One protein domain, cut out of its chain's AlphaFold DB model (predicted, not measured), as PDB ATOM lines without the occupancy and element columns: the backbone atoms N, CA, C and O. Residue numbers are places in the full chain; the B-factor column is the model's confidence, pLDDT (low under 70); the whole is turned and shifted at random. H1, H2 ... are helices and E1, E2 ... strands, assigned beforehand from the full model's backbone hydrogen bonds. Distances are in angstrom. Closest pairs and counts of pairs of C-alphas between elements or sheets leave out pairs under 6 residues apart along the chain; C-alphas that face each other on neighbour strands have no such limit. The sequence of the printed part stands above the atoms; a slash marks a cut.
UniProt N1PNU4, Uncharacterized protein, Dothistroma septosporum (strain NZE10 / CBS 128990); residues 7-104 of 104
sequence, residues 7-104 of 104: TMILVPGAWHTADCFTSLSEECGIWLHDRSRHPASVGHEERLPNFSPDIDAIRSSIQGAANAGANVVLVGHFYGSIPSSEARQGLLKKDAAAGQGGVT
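Overview. This is residues 7 to 104 of the 104 residues of an uncharacterized protein of Dothistroma septosporum (strain NZE10 / CBS 128990) (UniProt N1PNU4). H2 and H3 pack on one side of a two-stranded parallel ribbon, E1 and E2; H1 lies off the other side. The printed part has 98 residues, under half in named elements, in the order E1, H1, H2, E2, H3: mixed, helices and strands. It is compact, radius of gyration of the C-alphas 13.3 A, spanning 43 by 34 by 18 A.

Along the chain. Find C-alpha 7 at (216.887, 204.778, 275.671), where E1, residues 7 to 11, begins. Then come H1, 18 to 28, H2, 52 to 67, 21.9 A long, E2, 71 to 76, and H3, 78 to 87, ending at (222.729, 219.466, 274.005).

Arrangement. E1 and E2, with H1 and H2 between them along the chain, make a strand-helix-strand unit; N 9 and O 73 are within hydrogen-bond range, 2.9 A. H2 touches H3 with residues 52 to 59 alone, at a steep tilt of 64 degrees; the C-alphas of Arg 59 and Ala 87 come closest, 4.8 A. H1 is apart from both. H2 has every O i to N i+4 pair within range, H1 4 of 7, H3 4 of 6.

Size, cuts and confidence. The printed part has no cut; the link H1 to H2 is long, and residues 29 to 46 have pLDDT under 70.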
ATOM      1  N   THR A   7     217.784 203.983 276.504       86.12
ATOM      2  CA  THR A   7     216.887 204.778 275.671       86.12
ATOM      3  C   THR A   7     217.690 205.368 274.529       86.12
ATOM      4  O   THR A   7     218.683 206.050 274.766       86.12
ATOM      5  N   MET A   8     217.269 205.121 273.291       86.38
ATOM      6  CA  MET A   8     217.905 205.730 272.127       86.38
ATOM      7  C   MET A   8     217.122 206.968 271.692       86.38
ATOM      8  O   MET A   8     215.905 206.909 271.523       86.38
ATOM      9  N   ILE A   9     217.828 208.080 271.506       87.44
ATOM     10  CA  ILE A   9     217.285 209.334 270.981       87.44
ATOM     11  C   ILE A   9     217.894 209.550 269.598       87.44
ATOM     12  O   ILE A   9     219.111 209.682 269.466       87.44
ATOM     13  N   LEU A  10     217.043 209.567 268.572       88.06
ATOM     14  CA  LEU A  10     217.435 209.793 267.183       88.06
ATOM     15  C   LEU A  10     217.076 211.217 266.770       88.06
ATOM     16  O   LEU A  10     215.908 211.597 266.805       88.06
ATOM     17  N   VAL A  11     218.070 211.995 266.352       88.38
ATOM     18  CA  VAL A  11     217.888 213.387 265.928       88.38
ATOM     19  C   VAL A  11     218.060 213.470 264.409       88.38
ATOM     20  O   VAL A  11     219.161 213.194 263.914       88.38
ATOM     21  N   PRO A  12     217.005 213.825 263.648       87.69
ATOM     22  CA  PRO A  12     217.066 213.850 262.193       87.69
ATOM     23  C   PRO A  12     217.918 215.013 261.674       87.69
ATOM     24  O   PRO A  12     218.212 215.986 262.373       87.69
ATOM     25  N   GLY A  13     218.318 214.890 260.410       85.69
ATOM     26  CA  GLY A  13     219.069 215.914 259.695       85.69
ATOM     27  C   GLY A  13     218.190 217.036 259.146       85.69
ATOM     28  O   GLY A  13     216.965 217.016 259.243       85.69
ATOM     29  N   ALA A  14     218.834 218.015 258.508       84.12
ATOM     30  CA  ALA A  14     218.142 219.094 257.817       84.12
ATOM     31  C   ALA A  14     217.181 218.520 256.767       84.12
ATOM     32  O   ALA A  14     217.498 217.530 256.103       84.12
ATOM     33  N   TRP A  15     216.012 219.151 256.638       83.62
ATOM     34  CA  TRP A  15     214.933 218.751 255.725       83.62
ATOM     35  C   TRP A  15     214.332 217.354 255.971       83.62
ATOM     36  O   TRP A  15     213.583 216.874 255.126       83.62
ATOM     37  N   HIS A  16     214.609 216.715 257.115       81.81
ATOM     38  CA  HIS A  16     214.048 215.408 257.473       81.81
ATOM     39  C   HIS A  16     213.154 215.485 258.714       81.81
ATOM     40  O   HIS A  16     213.451 216.189 259.679       81.81
ATOM     41  N   THR A  17     212.061 214.720 258.696       79.81
ATOM     42  CA  THR A  17     211.216 214.478 259.872       79.81
ATOM     43  C   THR A  17     211.748 213.290 260.671       79.81
ATOM     44  O   THR A  17     212.584 212.534 260.176       79.81
ATOM     45  N   ALA A  18     211.245 213.078 261.892       79.12
ATOM     46  CA  ALA A  18     211.574 211.875 262.664       79.12
ATOM     47  C   ALA A  18     211.185 210.571 261.935       79.12
ATOM     48  O   ALA A  18     211.758 209.515 262.203       79.12
ATOM     49  N   ASP A  19     210.261 210.639 260.969       83.94
ATOM     50  CA  ASP A  19     209.806 209.474 260.209       83.94
ATOM     51  C   ASP A  19     210.910 208.881 259.320       83.94
ATOM     52  O   ASP A  19     210.799 207.719 258.921       83.94
ATOM     53  N   CYS A  20     212.014 209.604 259.073       86.19
ATOM     54  CA  CYS A  20     213.179 209.052 258.372       86.19
ATOM     55  C   CYS A  20     213.820 207.862 259.108       86.19
ATOM     56  O   CYS A  20     214.584 207.112 258.506       86.19
ATOM     57  N   PHE A  21     213.504 207.668 260.393       86.81
ATOM     58  CA  PHE A  21     213.978 206.546 261.202       86.81
ATOM     59  C   PHE A  21     212.944 205.433 261.399       86.81
ATOM     60  O   PHE A  21     213.187 204.527 262.197       86.81
ATOM     61  N   THR A  22     211.801 205.472 260.708       84.94
ATOM     62  CA  THR A  22     210.722 204.485 260.905       84.94
ATOM     63  C   THR A  22     211.224 203.059 260.679       84.94
ATOM     64  O   THR A  22     211.173 202.252 261.603       84.94
ATOM     65  N   SER A  23     211.823 202.778 259.517       86.25
ATOM     66  CA  SER A  23     212.349 201.442 259.196       86.25
ATOM     67  C   SER A  23     213.433 200.987 260.175       86.25
ATOM     68  O   SER A  23     213.416 199.850 260.632       86.25
ATOM     69  N   LEU A  24     214.327 201.894 260.587       84.19
ATOM     70  CA  LEU A  24     215.354 201.591 261.590       84.19
ATOM     71  C   LEU A  24     214.734 201.186 262.936       84.19
ATOM     72  O   LEU A  24     215.206 200.262 263.595       84.19
ATOM     73  N   SER A  25     213.680 201.885 263.349       79.56
ATOM     74  CA  SER A  25     213.004 201.639 264.626       79.56
ATOM     75  C   SER A  25     212.264 200.306 264.619       79.56
ATOM     76  O   SER A  25     212.320 199.575 265.608       79.56
ATOM     77  N   GLU A  26     211.624 199.978 263.496       80.88
ATOM     78  CA  GLU A  26     210.951 198.698 263.265       80.88
ATOM     79  C   GLU A  26     211.944 197.531 263.278       80.88
ATOM     80  O   GLU A  26     211.730 196.551 263.992       80.88
ATOM     81  N   GLU A  27     213.057 197.651 262.553       81.81
ATOM     82  CA  GLU A  27     214.066 196.591 262.446       81.81
ATOM     83  C   GLU A  27     214.814 196.348 263.758       81.81
ATOM     84  O   GLU A  27     215.129 195.208 264.099       81.81
ATOM     85  N   CYS A  28     215.099 197.410 264.514       72.50
ATOM     86  CA  CYS A  28     215.880 197.301 265.743       72.50
ATOM     87  C   CYS A  28     215.019 197.126 267.006       72.50
ATOM     88  O   CYS A  28     215.570 196.969 268.098       72.50
ATOM     89  N   GLY A  29     213.685 197.168 266.893       62.16
ATOM     90  CA  GLY A  29     212.773 197.100 268.041       62.16
ATOM     91  C   GLY A  29     212.980 198.246 269.039       62.16
ATOM     92  O   GLY A  29     212.796 198.069 270.246       62.16
ATOM     93  N   ILE A  30     213.418 199.409 268.551       64.50
ATOM     94  CA  ILE A  30     213.802 200.539 269.397       64.50
ATOM     95  C   ILE A  30     212.581 201.419 269.633       64.50
ATOM     96  O   ILE A  30     211.978 201.955 268.706       64.50
ATOM     97  N   TRP A  31     212.241 201.600 270.910       53.22
ATOM     98  CA  TRP A  31     211.262 202.591 271.329       53.22
ATOM     99  C   TRP A  31     211.863 203.983 271.155       53.22
ATOM    100  O   TRP A  31     212.706 204.415 271.945       53.22
ATOM    101  N   LEU A  32     211.427 204.680 270.107       54.03
ATOM    102  CA  LEU A  32     211.695 206.101 269.926       54.03
ATOM    103  C   LEU A  32     210.982 206.862 271.036       54.03
ATOM    104  O   LEU A  32     209.785 207.138 270.951       54.03
ATOM    105  N   HIS A  33     211.717 207.180 272.097       47.12
ATOM    106  CA  HIS A  33     211.146 207.864 273.253       47.12
ATOM    107  C   HIS A  33     210.839 209.338 272.995       47.12
ATOM    108  O   HIS A  33     210.297 210.011 273.869       47.12
ATOM    109  N   ASP A  34     211.130 209.818 271.788       47.78
ATOM    110  CA  ASP A  34     210.708 211.127 271.350       47.78
ATOM    111  C   ASP A  34     210.572 211.179 269.821       47.78
ATOM    112  O   ASP A  34     211.532 211.411 269.092       47.78
ATOM    113  N   ARG A  35     209.359 210.925 269.311       43.22
ATOM    114  CA  ARG A  35     208.971 211.365 267.955       43.22
ATOM    115  C   ARG A  35     208.706 212.870 267.918       43.22
ATOM    116  O   ARG A  35     208.420 213.415 266.852       43.22
ATOM    117  N   SER A  36     208.705 213.532 269.075       38.12
ATOM    118  CA  SER A  36     208.391 214.939 269.165       38.12
ATOM    119  C   SER A  36     209.662 215.751 268.981       38.12
ATOM    120  O   SER A  36     210.716 215.467 269.539       38.12
ATOM    121  N   ARG A  37     209.510 216.789 268.165       47.44
ATOM    122  CA  ARG A  37     210.524 217.788 267.862       47.44
ATOM    123  C   ARG A  37     211.634 217.211 266.994       47.44
ATOM    124  O   ARG A  37     212.772 216.994 267.393       47.44
ATOM    125  N   HIS A  38     211.301 217.153 265.707       53.88
ATOM    126  CA  HIS A  38     212.099 217.871 264.714       53.88
ATOM    127  C   HIS A  38     213.012 218.924 265.370       53.88
ATOM    128  O   HIS A  38     212.543 219.617 266.285       53.88
ATOM    129  N   PRO A  39     214.248 219.139 264.879       55.31
ATOM    130  CA  PRO A  39     214.880 220.429 265.107       55.31
ATOM    131  C   PRO A  39     213.788 221.482 264.884       55.31
ATOM    132  O   PRO A  39     213.085 221.401 263.879       55.31
ATOM    133  N   ALA A  40     213.536 222.368 265.844       57.47
ATOM    134  CA  ALA A  40     212.521 223.406 265.722       57.47
ATOM    135  C   ALA A  40     212.692 224.196 264.412       57.47
ATOM    136  O   ALA A  40     211.733 224.774 263.924       57.47
ATOM    137  N   SER A  41     213.892 224.180 263.826       58.47
ATOM    138  CA  SER A  41     214.210 224.688 262.489       58.47
ATOM    139  C   SER A  41     213.611 223.905 261.300       58.47
ATOM    140  O   SER A  41     213.503 224.459 260.206       58.47
ATOM    141  N   VAL A  42     213.203 222.645 261.460       61.81
ATOM    142  CA  VAL A  42     212.589 221.807 260.419       61.81
ATOM    143  C   VAL A  42     211.064 221.890 260.510       61.81
ATOM    144  O   VAL A  42     210.461 221.410 261.464       61.81
ATOM    145  N   GLY A  43     210.436 222.456 259.477       58.53
ATOM    146  CA  GLY A  43     208.977 222.614 259.396       58.53
ATOM    147  C   GLY A  43     208.439 223.909 260.015       58.53
ATOM    148  O   GLY A  43     207.231 224.116 260.010       58.53
ATOM    149  N   HIS A  44     209.313 224.788 260.515       62.12
ATOM    150  CA  HIS A  44     208.932 226.123 260.974       62.12
ATOM    151  C   HIS A  44     208.660 227.047 259.780       62.12
ATOM    152  O   HIS A  44     209.493 227.149 258.877       62.12
ATOM    153  N   GLU A  45     207.519 227.740 259.783       63.19
ATOM    154  CA  GLU A  45     207.192 228.731 258.745       63.19
ATOM    155  C   GLU A  45     208.104 229.964 258.835       63.19
ATOM    156  O   GLU A  45     208.494 230.546 257.824       63.19
ATOM    157  N   GLU A  46     208.500 230.327 260.058       69.69
ATOM    158  CA  GLU A  46     209.407 231.440 260.325       69.69
ATOM    159  C   GLU A  46     210.844 230.964 260.538       69.69
ATOM    160  O   GLU A  46     211.107 230.023 261.291       69.69
ATOM    161  N   ARG A  47     211.800 231.664 259.916       70.69
ATOM    162  CA  ARG A  47     213.230 231.414 260.110       70.69
ATOM    163  C   ARG A  47     213.617 231.697 261.564       70.69
ATOM    164  O   ARG A  47     213.549 232.838 262.015       70.69
ATOM    165  N   LEU A  48     214.136 230.684 262.249       80.50
ATOM    166  CA  LEU A  48     214.745 230.860 263.565       80.50
ATOM    167  C   LEU A  48     216.084 231.620 263.456       80.50
ATOM    168  O   LEU A  48     216.841 231.399 262.505       80.50
ATOM    169  N   PRO A  49     216.414 232.500 264.421       83.12
ATOM    170  CA  PRO A  49     217.643 233.296 264.384       83.12
ATOM    171  C   PRO A  49     218.912 232.467 264.634       83.12
ATOM    172  O   PRO A  49     220.006 232.886 264.264       83.12
ATOM    173  N   ASN A  50     218.781 231.312 265.288       87.56
ATOM    174  CA  ASN A  50     219.856 230.369 265.579       87.56
ATOM    175  C   ASN A  50     219.261 228.989 265.928       87.56
ATOM    176  O   ASN A  50     218.042 228.822 265.952       87.56
ATOM    177  N   PHE A  51     220.126 228.015 266.209       86.38
ATOM    178  CA  PHE A  51     219.751 226.628 266.495       86.38
ATOM    179  C   PHE A  51     219.561 226.322 267.993       86.38
ATOM    180  O   PHE A  51     219.410 225.159 268.355       86.38
ATOM    181  N   SER A  52     219.541 227.328 268.880       90.00
ATOM    182  CA  SER A  52     219.328 227.106 270.325       90.00
ATOM    183  C   SER A  52     218.019 226.369 270.640       90.00
ATOM    184  O   SER A  52     218.052 225.467 271.472       90.00
ATOM    185  N   PRO A  53     216.893 226.637 269.945       85.94
ATOM    186  CA  PRO A  53     215.670 225.860 270.150       85.94
ATOM    187  C   PRO A  53     215.836 224.359 269.851       85.94
ATOM    188  O   PRO A  53     215.204 223.529 270.506       85.94
ATOM    189  N   ASP A  54     216.712 224.000 268.904       86.19
ATOM    190  CA  ASP A  54     217.038 222.602 268.594       86.19
ATOM    191  C   ASP A  54     217.826 221.969 269.755       86.19
ATOM    192  O   ASP A  54     217.552 220.835 270.147       86.19
ATOM    193  N   ILE A  55     218.772 222.718 270.341       90.69
ATOM    194  CA  ILE A  55     219.544 222.291 271.522       90.69
ATOM    195  C   ILE A  55     218.602 222.022 272.697       90.69
ATOM    196  O   ILE A  55     218.679 220.956 273.310       90.69
ATOM    197  N   ASP A  56     217.708 222.964 272.999       88.12
ATOM    198  CA  ASP A  56     216.803 222.886 274.149       88.12
ATOM    199  C   ASP A  56     215.842 221.699 274.037       88.12
ATOM    200  O   ASP A  56     215.608 220.989 275.022       88.12
ATOM    201  N   ALA A  57     215.323 221.439 272.832       85.50
ATOM    202  CA  ALA A  57     214.472 220.285 272.567       85.50
ATOM    203  C   ALA A  57     215.210 218.969 272.855       85.50
ATOM    204  O   ALA A  57     214.754 218.189 273.690       85.50
ATOM    205  N   ILE A  58     216.383 218.766 272.248       88.94
ATOM    206  CA  ILE A  58     217.180 217.539 272.418       88.94
ATOM    207  C   ILE A  58     217.606 217.368 273.881       88.94
ATOM    208  O   ILE A  58     217.531 216.270 274.441       88.94
ATOM    209  N   ARG A  59     218.033 218.458 274.527       91.81
ATOM    210  CA  ARG A  59     218.460 218.449 275.927       91.81
ATOM    211  C   ARG A  59     217.322 218.039 276.856       91.81
ATOM    212  O   ARG A  59     217.545 217.230 277.754       91.81
ATOM    213  N   SER A  60     216.112 218.546 276.625       90.25
ATOM    214  CA  SER A  60     214.925 218.167 277.396       90.25
ATOM    215  C   SER A  60     214.643 216.663 277.299       90.25
ATOM    216  O   SER A  60     214.387 216.026 278.322       90.25
ATOM    217  N   SER A  61     214.735 216.081 276.101       88.19
ATOM    218  CA  SER A  61     214.520 214.644 275.878       88.19
ATOM    219  C   SER A  61     215.572 213.797 276.598       88.19
ATOM    220  O   SER A  61     215.235 212.834 277.291       88.19
ATOM    221  N   ILE A  62     216.846 214.199 276.511       90.25
ATOM    222  CA  ILE A  62     217.949 213.566 277.247       90.25
ATOM    223  C   ILE A  62     217.678 213.596 278.752       90.25
ATOM    224  O   ILE A  62     217.781 212.566 279.418       90.25
ATOM    225  N   GLN A  63     217.353 214.772 279.292       90.75
ATOM    226  CA  GLN A  63     217.157 214.965 280.724       90.75
ATOM    227  C   GLN A  63     215.985 214.121 281.231       90.75
ATOM    228  O   GLN A  63     216.102 213.482 282.273       90.75
ATOM    229  N   GLY A  64     214.878 214.074 280.481       87.75
ATOM    230  CA  GLY A  64     213.713 213.251 280.806       87.75
ATOM    231  C   GLY A  64     214.063 211.768 280.908       87.75
ATOM    232  O   GLY A  64     213.770 211.135 281.924       87.75
ATOM    233  N   ALA A  65     214.763 211.230 279.905       87.12
ATOM    234  CA  ALA A  65     215.196 209.834 279.902       87.12
ATOM    235  C   ALA A  65     216.219 209.538 281.017       87.12
ATOM    236  O   ALA A  65     216.085 208.554 281.747       87.12
ATOM    237  N   ALA A  66     217.210 210.411 281.210       88.62
ATOM    238  CA  ALA A  66     218.228 210.242 282.244       88.62
ATOM    239  C   ALA A  66     217.644 210.319 283.667       88.62
ATOM    240  O   ALA A  66     218.022 209.524 284.532       88.62
ATOM    241  N   ASN A  67     216.688 211.223 283.904       88.00
ATOM    242  CA  ASN A  67     215.971 211.352 285.177       88.00
ATOM    243  C   ASN A  67     215.079 210.135 285.465       88.00
ATOM    244  O   ASN A  67     214.909 209.774 286.626       88.00
ATOM    245  N   ALA A  68     214.566 209.469 284.425       87.00
ATOM    246  CA  ALA A  68     213.894 208.172 284.541       87.00
ATOM    247  C   ALA A  68     214.872 207.003 284.794       87.00
ATOM    248  O   ALA A  68     214.451 205.853 284.903       87.00
ATOM    249  N   GLY A  69     216.173 207.288 284.903       86.69
ATOM    250  CA  GLY A  69     217.226 206.319 285.189       86.69
ATOM    251  C   GLY A  69     217.881 205.712 283.950       86.69
ATOM    252  O   GLY A  69     218.795 204.903 284.111       86.69
ATOM    253  N   ALA A  70     217.469 206.082 282.735       87.12
ATOM    254  CA  ALA A  70     217.930 205.431 281.511       87.12
ATOM    255  C   ALA A  70     219.374 205.790 281.126       87.12
ATOM    256  O   ALA A  70     219.830 206.929 281.252       87.12
ATOM    257  N   ASN A  71     220.097 204.814 280.583       88.88
ATOM    258  CA  ASN A  71     221.316 205.060 279.820       88.88
ATOM    259  C   ASN A  71     220.911 205.553 278.430       88.88
ATOM    260  O   ASN A  71     220.294 204.823 277.657       88.88
ATOM    261  N   VAL A  72     221.217 206.805 278.123       89.06
ATOM    262  CA  VAL A  72     220.778 207.443 276.887       89.06
ATOM    263  C   VAL A  72     221.842 207.247 275.812       89.06
ATOM    264  O   VAL A  72     223.004 207.573 276.034       89.06
ATOM    265  N   VAL A  73     221.442 206.747 274.646       89.81
ATOM    266  CA  VAL A  73     222.266 206.717 273.432       89.81
ATOM    267  C   VAL A  73     221.744 207.798 272.497       89.81
ATOM    268  O   VAL A  73     220.608 207.713 272.030       89.81
ATOM    269  N   LEU A  74     222.550 208.828 272.245       90.50
ATOM    270  CA  LEU A  74     222.167 209.952 271.390       90.50
ATOM    271  C   LEU A  74     222.777 209.796 269.995       90.50
ATOM    272  O   LEU A  74     223.997 209.788 269.843       90.50
ATOM    273  N   VAL A  75     221.937 209.728 268.964       90.31
ATOM    274  CA  VAL A  75     222.373 209.602 267.568       90.31
ATOM    275  C   VAL A  75     221.903 210.820 266.784       90.31
ATOM    276  O   VAL A  75     220.727 210.946 266.448       90.31
ATOM    277  N   GLY A  76     222.833 211.719 266.471       89.94
ATOM    278  CA  GLY A  76     222.571 212.840 265.574       89.94
ATOM    279  C   GLY A  76     222.903 212.486 264.129       89.94
ATOM    280  O   GLY A  76     224.049 212.137 263.843       89.94
ATOM    281  N   HIS A  77     221.937 212.613 263.220       90.25
ATOM    282  CA  HIS A  77     222.138 212.439 261.782       90.25
ATOM    283  C   HIS A  77     222.356 213.788 261.084       90.25
ATOM    284  O   HIS A  77     221.542 214.702 261.215       90.25
ATOM    285  N   PHE A  78     223.423 213.896 260.286       89.94
ATOM    286  CA  PHE A  78     223.728 215.083 259.477       89.94
ATOM    287  C   PHE A  78     223.693 216.379 260.319       89.94
ATOM    288  O   PHE A  78     224.351 216.447 261.352       89.94
ATOM    289  N   TYR A  79     222.924 217.399 259.920       90.38
ATOM    290  CA  TYR A  79     222.729 218.627 260.702       90.38
ATOM    291  C   TYR A  79     222.385 218.346 262.168       90.38
ATOM    292  O   TYR A  79     222.919 219.027 263.036       90.38
ATOM    293  N   GLY A  80     221.584 217.313 262.454       88.31
ATOM    294  CA  GLY A  80     221.185 216.936 263.809       88.31
ATOM    295  C   GLY A  80     222.360 216.618 264.738       88.31
ATOM    296  O   GLY A  80     222.226 216.769 265.953       88.31
ATOM    297  N   SER A  81     223.537 216.254 264.209       91.44
ATOM    298  CA  SER A  81     224.758 216.055 265.005       91.44
ATOM    299  C   SER A  81     225.260 217.347 265.668       91.44
ATOM    300  O   SER A  81     225.872 217.275 266.736       91.44
ATOM    301  N   ILE A  82     224.991 218.518 265.077       92.81
ATOM    302  CA  ILE A  82     225.431 219.825 265.591       92.81
ATOM    303  C   ILE A  82     224.699 220.182 266.898       92.81
ATOM    304  O   ILE A  82     225.363 220.227 267.936       92.81
ATOM    305  N   PRO A  83     223.361 220.360 266.928       92.06
ATOM    306  CA  PRO A  83     222.661 220.681 268.168       92.06
ATOM    307  C   PRO A  83     222.724 219.531 269.183       92.06
ATOM    308  O   PRO A  83     222.756 219.794 270.381       92.06
ATOM    309  N   SER A  84     222.846 218.268 268.745       91.44
ATOM    310  CA  SER A  84     223.074 217.126 269.651       91.44
ATOM    311  C   SER A  84     224.389 217.238 270.429       91.44
ATOM    312  O   SER A  84     224.449 216.898 271.614       91.44
ATOM    313  N   SER A  85     225.452 217.719 269.777       93.19
ATOM    314  CA  SER A  85     226.768 217.879 270.405       93.19
ATOM    315  C   SER A  85     226.765 218.965 271.478       93.19
ATOM    316  O   SER A  85     227.410 218.792 272.513       93.19
ATOM    317  N   GLU A  86     226.000 220.035 271.269       94.50
ATOM    318  CA  GLU A  86     225.777 221.068 272.283       94.50
ATOM    319  C   GLU A  86     224.855 220.564 273.405       94.50
ATOM    320  O   GLU A  86     225.175 220.688 274.587       94.50
ATOM    321  N   ALA A  87     223.749 219.901 273.054       92.00
ATOM    322  CA  ALA A  87     222.729 219.466 274.005       92.00
ATOM    323  C   ALA A  87     223.250 218.482 275.063       92.00
ATOM    324  O   ALA A  87     222.803 218.529 276.210       92.00
ATOM    325  N   ARG A  88     224.212 217.615 274.715       92.25
ATOM    326  CA  ARG A  88     224.767 216.602 275.637       92.25
ATOM    327  C   ARG A  88     225.717 217.155 276.706       92.25
ATOM    328  O   ARG A  88     226.108 216.407 277.604       92.25
ATOM    329  N   GLN A  89     226.155 218.412 276.613       91.56
ATOM    330  CA  GLN A  89     227.157 218.959 277.535       91.56
ATOM    331  C   GLN A  89     226.656 218.929 278.992       91.56
ATOM    332  O   GLN A  89     225.534 219.343 279.290       91.56
ATOM    333  N   GLY A  90     227.477 218.404 279.905       90.19
ATOM    334  CA  GLY A  90     227.118 218.244 281.321       90.19
ATOM    335  C   GLY A  90     226.057 217.172 281.610       90.19
ATOM    336  O   GLY A  90     225.559 217.122 282.727       90.19
ATOM    337  N   LEU A  91     225.695 216.340 280.625       90.88
ATOM    338  CA  LEU A  91     224.726 215.240 280.765       90.88
ATOM    339  C   LEU A  91     225.341 213.866 280.480       90.88
ATOM    340  O   LEU A  91     224.619 212.880 280.315       90.88
ATOM    341  N   LEU A  92     226.670 213.789 280.383       89.25
ATOM    342  CA  LEU A  92     227.349 212.531 280.106       89.25
ATOM    343  C   LEU A  92     227.198 211.587 281.293       89.25
ATOM    344  O   LEU A  92     227.256 212.004 282.447       89.25
ATOM    345  N   LYS A  93     227.080 210.288 281.016       82.69
ATOM    346  CA  LYS A  93     226.936 209.263 282.058       82.69
ATOM    347  C   LYS A  93     228.056 209.304 283.103       82.69
ATOM    348  O   LYS A  93     227.805 209.041 284.272       82.69
ATOM    349  N   LYS A  94     229.275 209.663 282.692       84.19
ATOM    350  CA  LYS A  94     230.434 209.825 283.587       84.19
ATOM    351  C   LYS A  94     230.296 210.992 284.578       84.19
ATOM    352  O   LYS A  94     230.966 210.978 285.602       84.19
ATOM    353  N   ASP A  95     229.455 211.973 284.258       83.25
ATOM    354  CA  ASP A  95     229.222 213.178 285.060       83.25
ATOM    355  C   ASP A  95     227.955 213.033 285.938       83.25
ATOM    356  O   ASP A  95     227.647 213.916 286.736       83.25
ATOM    357  N   ALA A  96     227.207 211.928 285.800       79.38
ATOM    358  CA  ALA A  96     225.958 211.676 286.515       79.38
ATOM    359  C   ALA A  96     226.188 211.133 287.938       79.38
ATOM    360  O   ALA A  96     227.140 210.391 288.197       79.38
ATOM    361  N   ALA A  97     225.277 211.449 288.865       77.19
ATOM    362  CA  ALA A  97     225.308 210.886 290.211       77.19
ATOM    363  C   ALA A  97     225.064 209.363 290.195       77.19
ATOM    364  O   ALA A  97     224.443 208.814 289.281       77.19
ATOM    365  N   ALA A  98     225.515 208.665 291.241       74.31
ATOM    366  CA  ALA A  98     225.289 207.228 291.377       74.31
ATOM    367  C   ALA A  98     223.782 206.901 291.321       74.31
ATOM    368  O   ALA A  98     222.997 207.414 292.112       74.31
ATOM    369  N   GLY A  99     223.385 206.048 290.372       70.44
ATOM    370  CA  GLY A  99     221.985 205.664 290.150       70.44
ATOM    371  C   GLY A  99     221.205 206.549 289.168       70.44
ATOM    372  O   GLY A  99     220.109 206.158 288.775       70.44
ATOM    373  N   GLN A 100     221.755 207.679 288.708       76.56
ATOM    374  CA  GLN A 100     221.159 208.470 287.626       76.56
ATOM    375  C   GLN A 100     221.537 207.931 286.244       76.56
ATOM    376  O   GLN A 100     222.622 207.379 286.035       76.56
ATOM    377  N   GLY A 101     220.627 208.098 285.284       82.12
ATOM    378  CA  GLY A 101     220.882 207.896 283.863       82.12
ATOM    379  C   GLY A 101     221.886 208.903 283.292       82.12
ATOM    380  O   GLY A 101     222.387 209.770 284.001       82.12
ATOM    381  N   GLY A 102     222.204 208.797 282.008       82.25
ATOM    382  CA  GLY A 102     223.101 209.756 281.355       82.25
ATOM    383  C   GLY A 102     223.443 209.375 279.923       82.25
ATOM    384  O   GLY A 102     223.235 208.230 279.523       82.25
ATOM    385  N   VAL A 103     223.951 210.345 279.163       86.94
ATOM    386  CA  VAL A 103     224.258 210.196 277.733       86.94
ATOM    387  C   VAL A 103     225.596 209.510 277.526       86.94
ATOM    388  O   VAL A 103     226.580 209.837 278.200       86.94
ATOM    389  N   THR A 104     225.621 208.594 276.564       77.38
ATOM    390  CA  THR A 104     226.835 208.076 275.927       77.38
ATOM    391  C   THR A 104     226.877 208.534 274.478       77.38
ATOM    392  O   THR A 104     225.803 208.512 273.830       77.38
TER     393      THR A 104